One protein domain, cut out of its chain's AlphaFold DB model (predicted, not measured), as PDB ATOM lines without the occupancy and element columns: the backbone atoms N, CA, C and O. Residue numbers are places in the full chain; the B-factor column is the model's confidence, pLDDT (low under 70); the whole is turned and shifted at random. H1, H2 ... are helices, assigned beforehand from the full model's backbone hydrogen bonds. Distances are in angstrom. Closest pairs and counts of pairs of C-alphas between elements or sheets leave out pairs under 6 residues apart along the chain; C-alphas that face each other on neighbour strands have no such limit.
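This is residues 2 to 59 of the 59 residues of the protein "EamA domain-containing protein" of Methylophaga aminisulfidivorans MP (UniProt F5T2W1). Two long helices, H2 and H3, fold back on each other as a helical hairpin, and a short helix, H1, sits near the first end of H2, on the other side from H3. The printed part has 58 residues with three named helices, H1, H2 and H3 in chain order, and no named strand: all helix. It is loose, with a radius of gyration of the C-alphas of 13.6 A, and spans 39 by 26 by 11 A, only just flat.

H1, residues 2 to 8, is close to but not clearly touching H2, residues 13 to 35; their closest C-alphas, of Leu 8 and Ala 16, are 7.1 A apart. Their lines stand at a steep tilt of 52 degrees, opposite ways. H2 and H3, residues 41 to 58, touch and form a hairpin, at a shallow tilt of 26 degrees, opposite ways; their closest C-alphas, of Pro 18 and Val 54, are 4.8 A apart. H1 and H3 are apart. Every O i to N i+4 pair is within hydrogen-bond range in H1 and H3, and 15 of 19 in H2.

H1 begins at C-alpha 2 (-5.812, -27.906, 27.382). H2 measures 32.4 A from first to last C-alpha, H3 25.4 A, ending at C-alpha 58 (-17.364, -41.508, 11.365).

The C-alphas farthest apart, of Thr 9 and Pro 38, are 38.6 A apart. The printed part has no cut, and both links are tight. Only residue 59 has a pLDDT under 70.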
ATOM      1  N   VAL A   2      -4.906 -27.482  26.288       83.56
ATOM      2  CA  VAL A   2      -5.812 -27.906  27.382       83.56
ATOM      3  C   VAL A   2      -7.200 -28.333  26.873       83.56
ATOM      4  O   VAL A   2      -7.703 -29.381  27.261       83.56
ATOM      5  N   PHE A   3      -7.774 -27.591  25.920       80.81
ATOM      6  CA  PHE A   3      -9.074 -27.917  25.317       80.81
ATOM      7  C   PHE A   3      -9.079 -29.247  24.540       80.81
ATOM      8  O   PHE A   3     -10.057 -29.981  24.574       80.81
ATOM      9  N   TRP A   4      -7.969 -29.596  23.880       79.38
ATOM     10  CA  TRP A   4      -7.849 -30.852  23.131       79.38
ATOM     11  C   TRP A   4      -7.818 -32.061  24.069       79.38
ATOM     12  O   TRP A   4      -8.546 -33.026  23.864       79.38
ATOM     13  N   LEU A   5      -7.049 -31.971  25.159       84.06
ATOM     14  CA  LEU A   5      -7.015 -33.002  26.203       84.06
ATOM     15  C   LEU A   5      -8.383 -33.175  26.885       84.06
ATOM     16  O   LEU A   5      -8.775 -34.296  27.208       84.06
ATOM     17  N   TYR A   6      -9.134 -32.084  27.053       83.88
ATOM     18  CA  TYR A   6     -10.503 -32.125  27.572       83.88
ATOM     19  C   TYR A   6     -11.487 -32.828  26.619       83.88
ATOM     20  O   TYR A   6     -12.357 -33.578  27.055       83.88
ATOM     21  N   VAL A   7     -11.348 -32.636  25.304       79.50
ATOM     22  CA  VAL A   7     -12.173 -33.348  24.312       79.50
ATOM     23  C   VAL A   7     -11.839 -34.840  24.295       79.50
ATOM     24  O   VAL A   7     -12.752 -35.661  24.303       79.50
ATOM     25  N   LEU A   8     -10.556 -35.202  24.362       79.56
ATOM     26  CA  LEU A   8     -10.105 -36.601  24.392       79.56
ATOM     27  C   LEU A   8     -10.550 -37.371  25.645       79.56
ATOM     28  O   LEU A   8     -10.621 -38.593  25.622       79.56
ATOM     29  N   THR A   9     -10.864 -36.675  26.738       79.88
ATOM     30  CA  THR A   9     -11.435 -37.293  27.948       79.88
ATOM     31  C   THR A   9     -12.947 -37.518  27.853       79.88
ATOM     32  O   THR A   9     -13.517 -38.204  28.698       79.88
ATOM     33  N   ARG A  10     -13.613 -36.953  26.837       78.88
ATOM     34  CA  ARG A  10     -15.071 -37.026  26.631       78.88
ATOM     35  C   ARG A  10     -15.473 -37.764  25.354       78.88
ATOM     36  O   ARG A  10     -16.612 -38.211  25.258       78.88
ATOM     37  N   VAL A  11     -14.576 -37.848  24.376       78.25
ATOM     38  CA  VAL A  11     -14.816 -38.403  23.043       78.25
ATOM     39  C   VAL A  11     -13.654 -39.317  22.688       78.25
ATOM     40  O   VAL A  11     -12.495 -38.924  22.823       78.25
ATOM     41  N   ASP A  12     -13.963 -40.514  22.193       77.44
ATOM     42  CA  ASP A  12     -12.948 -41.441  21.702       77.44
ATOM     43  C   ASP A  12     -12.079 -40.785  20.631       77.44
ATOM     44  O   ASP A  12     -12.574 -40.104  19.727       77.44
ATOM     45  N   VAL A  13     -10.774 -41.048  20.699       73.81
ATOM     46  CA  VAL A  13      -9.774 -40.537  19.751       73.81
ATOM     47  C   VAL A  13     -10.234 -40.744  18.301       73.81
ATOM     48  O   VAL A  13     -10.193 -39.808  17.505       73.81
ATOM     49  N   SER A  14     -10.772 -41.922  17.973       73.75
ATOM     50  CA  SER A  14     -11.266 -42.248  16.628       73.75
ATOM     51  C   SER A  14     -12.419 -41.359  16.152       73.75
ATOM     52  O   SER A  14     -12.537 -41.126  14.953       73.75
ATOM     53  N   ARG A  15     -13.245 -40.817  17.057       73.19
ATOM     54  CA  ARG A  15     -14.292 -39.832  16.725       73.19
ATOM     55  C   ARG A  15     -13.786 -38.395  16.752       73.19
ATOM     56  O   ARG A  15     -14.309 -37.568  16.016       73.19
ATOM     57  N   ALA A  16     -12.781 -38.083  17.566       79.56
ATOM     58  CA  ALA A  16     -12.220 -36.737  17.663       79.56
ATOM     59  C   ALA A  16     -11.385 -36.352  16.425       79.56
ATOM     60  O   ALA A  16     -11.451 -35.216  15.958       79.56
ATOM     61  N   TYR A  17     -10.629 -37.295  15.858       76.19
ATOM     62  CA  TYR A  17      -9.817 -37.072  14.654       76.19
ATOM     63  C   TYR A  17     -10.610 -36.602  13.417       76.19
ATOM     64  O   TYR A  17     -10.155 -35.660  12.763       76.19
ATOM     65  N   PRO A  18     -11.795 -37.162  13.096       77.06
ATOM     66  CA  PRO A  18     -12.596 -36.678  11.976       77.06
ATOM     67  C   PRO A  18     -12.956 -35.182  12.064       77.06
ATOM     68  O   PRO A  18     -12.995 -34.498  11.038       77.06
ATOM     69  N   PHE A  19     -13.127 -34.625  13.272       79.25
ATOM     70  CA  PHE A  19     -13.368 -33.185  13.454       79.25
ATOM     71  C   PHE A  19     -12.185 -32.309  13.018       79.25
ATOM     72  O   PHE A  19     -12.391 -31.177  12.580       79.25
ATOM     73  N   VAL A  20     -10.953 -32.822  13.078       81.19
ATOM     74  CA  VAL A  20      -9.765 -32.102  12.589       81.19
ATOM     75  C   VAL A  20      -9.805 -31.973  11.065       81.19
ATOM     76  O   VAL A  20      -9.500 -30.908  10.529       81.19
ATOM     77  N   GLY A  21     -10.248 -33.024  10.366       80.00
ATOM     78  CA  GLY A  21     -10.429 -33.004   8.913       80.00
ATOM     79  C   GLY A  21     -11.482 -31.985   8.462       80.00
ATOM     80  O   GLY A  21     -11.250 -31.254   7.500       80.00
ATOM     81  N   LEU A  22     -12.590 -31.852   9.204       80.44
ATOM     82  CA  LEU A  22     -13.587 -30.794   8.978       80.44
ATOM     83  C   LEU A  22     -12.987 -29.389   9.126       80.44
ATOM     84  O   LEU A  22     -13.300 -28.497   8.335       80.44
ATOM     85  N   GLY A  23     -12.089 -29.202  10.098       84.31
ATOM     86  CA  GLY A  23     -11.343 -27.955  10.264       84.31
ATOM     87  C   GLY A  23     -10.553 -27.582   9.010       84.31
ATOM     88  O   GLY A  23     -10.562 -26.424   8.610       84.31
ATOM     89  N   PHE A  24      -9.951 -28.561   8.330       83.00
ATOM     90  CA  PHE A  24      -9.200 -28.341   7.090       83.00
ATOM     91  C   PHE A  24     -10.079 -27.804   5.947       83.00
ATOM     92  O   PHE A  24      -9.681 -26.874   5.243       83.00
ATOM     93  N   ILE A  25     -11.299 -28.338   5.805       84.31
ATOM     94  CA  ILE A  25     -12.301 -27.852   4.840       84.31
ATOM     95  C   ILE A  25     -12.677 -26.404   5.163       84.31
ATOM     96  O   ILE A  25     -12.703 -25.553   4.274       84.31
ATOM     97  N   GLY A  26     -12.938 -26.123   6.444       85.00
ATOM     98  CA  GLY A  26     -13.251 -24.781   6.926       85.00
ATOM     99  C   GLY A  26     -12.132 -23.793   6.609       85.00
ATOM    100  O   GLY A  26     -12.393 -22.750   6.016       85.00
ATOM    101  N   THR A  27     -10.881 -24.140   6.912       86.19
ATOM    102  CA  THR A  27      -9.713 -23.302   6.613       86.19
ATOM    103  C   THR A  27      -9.569 -23.047   5.115       86.19
ATOM    104  O   THR A  27      -9.283 -21.922   4.723       86.19
ATOM    105  N   MET A  28      -9.808 -24.050   4.263       84.25
ATOM    106  CA  MET A  28      -9.775 -23.880   2.807       84.25
ATOM    107  C   MET A  28     -10.872 -22.927   2.307       84.25
ATOM    108  O   MET A  28     -10.592 -22.056   1.484       84.25
ATOM    109  N   LEU A  29     -12.103 -23.065   2.813       84.75
ATOM    110  CA  LEU A  29     -13.221 -22.167   2.499       84.75
ATOM    111  C   LEU A  29     -12.936 -20.736   2.959       84.75
ATOM    112  O   LEU A  29     -13.103 -19.798   2.182       84.75
ATOM    113  N   PHE A  30     -12.454 -20.569   4.191       87.19
ATOM    114  CA  PHE A  30     -12.070 -19.265   4.724       87.19
ATOM    115  C   PHE A  30     -10.906 -18.653   3.945       87.19
ATOM    116  O   PHE A  30     -10.969 -17.474   3.618       87.19
ATOM    117  N   ALA A  31      -9.882 -19.428   3.586       86.12
ATOM    118  CA  ALA A  31      -8.769 -18.947   2.771       86.12
ATOM    119  C   ALA A  31      -9.241 -18.484   1.385       86.12
ATOM    120  O   ALA A  31      -8.825 -17.429   0.911       86.12
ATOM    121  N   HIS A  32     -10.164 -19.210   0.753       83.25
ATOM    122  CA  HIS A  32     -10.745 -18.769  -0.513       83.25
ATOM    123  C   HIS A  32     -11.589 -17.494  -0.359       83.25
ATOM    124  O   HIS A  32     -11.487 -16.588  -1.181       83.25
ATOM    125  N   PHE A  33     -12.397 -17.393   0.699       85.19
ATOM    126  CA  PHE A  33     -13.318 -16.269   0.880       85.19
ATOM    127  C   PHE A  33     -12.623 -14.988   1.372       85.19
ATOM    128  O   PHE A  33     -12.933 -13.906   0.884       85.19
ATOM    129  N   PHE A  34     -11.668 -15.095   2.306       87.25
ATOM    130  CA  PHE A  34     -10.943 -13.951   2.878       87.25
ATOM    131  C   PHE A  34      -9.686 -13.571   2.096       87.25
ATOM    132  O   PHE A  34      -9.422 -12.383   1.934       87.25
ATOM    133  N   LEU A  35      -8.893 -14.549   1.641       84.88
ATOM    134  CA  LEU A  35      -7.636 -14.278   0.930       84.88
ATOM    135  C   LEU A  35      -7.803 -14.307  -0.597       84.88
ATOM    136  O   LEU A  35      -6.837 -14.034  -1.302       84.88
ATOM    137  N   GLN A  36      -9.001 -14.627  -1.115       80.25
ATOM    138  CA  GLN A  36      -9.262 -14.785  -2.556       80.25
ATOM    139  C   GLN A  36      -8.284 -15.770  -3.222       80.25
ATOM    140  O   GLN A  36      -8.011 -15.681  -4.419       80.25
ATOM    141  N   GLU A  37      -7.740 -16.727  -2.455       78.25
ATOM    142  CA  GLU A  37      -6.807 -17.700  -3.011       78.25
ATOM    143  C   GLU A  37      -7.522 -18.587  -4.035       78.25
ATOM    144  O   GLU A  37      -8.607 -19.110  -3.750       78.25
ATOM    145  N   PRO A  38      -6.916 -18.829  -5.211       77.69
ATOM    146  CA  PRO A  38      -7.493 -19.728  -6.191       77.69
ATOM    147  C   PRO A  38      -7.587 -21.138  -5.601       77.69
ATOM    148  O   PRO A  38      -6.590 -21.747  -5.196       77.69
ATOM    149  N   ILE A  39      -8.808 -21.674  -5.571       78.44
ATOM    150  CA  ILE A  39      -9.025 -23.089  -5.295       78.44
ATOM    151  C   ILE A  39      -8.547 -23.857  -6.523       78.44
ATOM    152  O   ILE A  39      -9.227 -23.942  -7.543       78.44
ATOM    153  N   THR A  40      -7.341 -24.406  -6.434       85.00
ATOM    154  CA  THR A  40      -6.822 -25.317  -7.450       85.00
ATOM    155  C   THR A  40      -7.527 -26.668  -7.363       85.00
ATOM    156  O   THR A  40      -7.901 -27.133  -6.284       85.00
ATOM    157  N   ILE A  41      -7.655 -27.344  -8.510       84.06
ATOM    158  CA  ILE A  41      -8.237 -28.694  -8.608       84.06
ATOM    159  C   ILE A  41      -7.531 -29.669  -7.650       84.06
ATOM    160  O   ILE A  41      -8.178 -30.522  -7.056       84.06
ATOM    161  N   GLN A  42      -6.224 -29.498  -7.429       84.00
ATOM    162  CA  GLN A  42      -5.455 -30.273  -6.450       84.00
ATOM    163  C   GLN A  42      -5.933 -30.064  -5.005       84.00
ATOM    164  O   GLN A  42      -6.118 -31.049  -4.293       84.00
ATOM    165  N   LYS A  43      -6.173 -28.813  -4.569       82.50
ATOM    166  CA  LYS A  43      -6.727 -28.528  -3.233       82.50
ATOM    167  C   LYS A  43      -8.115 -29.150  -3.086       82.50
ATOM    168  O   LYS A  43      -8.398 -29.767  -2.069       82.50
ATOM    169  N   LEU A  44      -8.955 -29.042  -4.115       84.31
ATOM    170  CA  LEU A  44     -10.300 -29.616  -4.092       84.31
ATOM    171  C   LEU A  44     -10.277 -31.153  -4.022       84.31
ATOM    172  O   LEU A  44     -10.978 -31.739  -3.199       84.31
ATOM    173  N   ALA A  45      -9.440 -31.800  -4.838       87.88
ATOM    174  CA  ALA A  45      -9.273 -33.249  -4.839       87.88
ATOM    175  C   ALA A  45      -8.719 -33.759  -3.502       87.88
ATOM    176  O   ALA A  45      -9.245 -34.725  -2.954       87.88
ATOM    177  N   GLY A  46      -7.712 -33.080  -2.938       85.62
ATOM    178  CA  GLY A  46      -7.174 -33.401  -1.615       85.62
ATOM    179  C   GLY A  46      -8.221 -33.258  -0.511       85.62
ATOM    180  O   GLY A  46      -8.371 -34.156   0.315       85.62
ATOM    181  N   THR A  47      -9.010 -32.183  -0.536       86.06
ATOM    182  CA  THR A  47     -10.095 -31.967   0.429       86.06
ATOM    183  C   THR A  47     -11.173 -33.041   0.330       86.06
ATOM    184  O   THR A  47     -11.580 -33.572   1.361       86.06
ATOM    185  N   LEU A  48     -11.593 -33.435  -0.877       87.56
ATOM    186  CA  LEU A  48     -12.534 -34.548  -1.068       87.56
ATOM    187  C   LEU A  48     -11.993 -35.875  -0.516       87.56
ATOM    188  O   LEU A  48     -12.755 -36.651   0.054       87.56
ATOM    189  N   LEU A  49     -10.686 -36.116  -0.646       87.12
ATOM    190  CA  LEU A  49     -10.006 -37.305  -0.122       87.12
ATOM    191  C   LEU A  49      -9.950 -37.309   1.417       87.12
ATOM    192  O   LEU A  49     -10.136 -38.344   2.053       87.12
ATOM    193  N   ILE A  50      -9.756 -36.138   2.030       85.31
ATOM    194  CA  ILE A  50      -9.852 -35.976   3.487       85.31
ATOM    195  C   ILE A  50     -11.297 -36.214   3.942       85.31
ATOM    196  O   ILE A  50     -11.519 -36.968   4.887       85.31
ATOM    197  N   VAL A  51     -12.283 -35.619   3.260       84.44
ATOM    198  CA  VAL A  51     -13.712 -35.775   3.593       84.44
ATOM    199  C   VAL A  51     -14.129 -37.239   3.526       84.44
ATOM    200  O   VAL A  51     -14.795 -37.721   4.438       84.44
ATOM    201  N   SER A  52     -13.732 -37.966   2.481       85.25
ATOM    202  CA  SER A  52     -14.069 -39.384   2.356       85.25
ATOM    203  C   SER A  52     -13.447 -40.218   3.478       85.25
ATOM    204  O   SER A  52     -14.142 -41.056   4.052       85.25
ATOM    205  N   GLY A  53     -12.200 -39.939   3.871       82.81
ATOM    206  CA  GLY A  53     -11.564 -40.572   5.032       82.81
ATOM    207  C   GLY A  53     -12.286 -40.277   6.353       82.81
ATOM    208  O   GLY A  53     -12.508 -41.185   7.153       82.81
ATOM    209  N   VAL A  54     -12.714 -39.029   6.559       83.12
ATOM    210  CA  VAL A  54     -13.510 -38.592   7.724       83.12
ATOM    211  C   VAL A  54     -14.855 -39.324   7.775       83.12
ATOM    212  O   VAL A  54     -15.220 -39.839   8.828       83.12
ATOM    213  N   VAL A  55     -15.577 -39.406   6.652       81.62
ATOM    214  CA  VAL A  55     -16.878 -40.098   6.554       81.62
ATOM    215  C   VAL A  55     -16.733 -41.593   6.832       81.62
ATOM    216  O   VAL A  55     -17.596 -42.174   7.485       81.62
ATOM    217  N   LEU A  56     -15.643 -42.210   6.372       81.94
ATOM    218  CA  LEU A  56     -15.375 -43.629   6.595       81.94
ATOM    219  C   LEU A  56     -15.047 -43.937   8.064       81.94
ATOM    220  O   LEU A  56     -15.459 -44.979   8.555       81.94
ATOM    221  N   LEU A  57     -14.353 -43.028   8.762       76.81
ATOM    222  CA  LEU A  57     -14.075 -43.131  10.204       76.81
ATOM    223  C   LEU A  57     -15.291 -42.813  11.088       76.81
ATOM    224  O   LEU A  57     -15.377 -43.295  12.213       76.81
ATOM    225  N   ALA A  58     -16.177 -41.927  10.623       70.44
ATOM    226  CA  ALA A  58     -17.364 -41.508  11.365       70.44
ATOM    227  C   ALA A  58     -18.487 -42.560  11.351       70.44
ATOM    228  O   ALA A  58     -19.430 -42.444  12.139       70.44
ATOM    229  N   ARG A  59     -18.393 -43.544  10.452       63.12
ATOM    230  CA  ARG A  59     -19.322 -44.665  10.308       63.12
ATOM    231  C   ARG A  59     -18.909 -45.837  11.191       63.12
ATOM    232  O   ARG A  59     -19.837 -46.482  11.725       63.12
TER     233      ARG A  59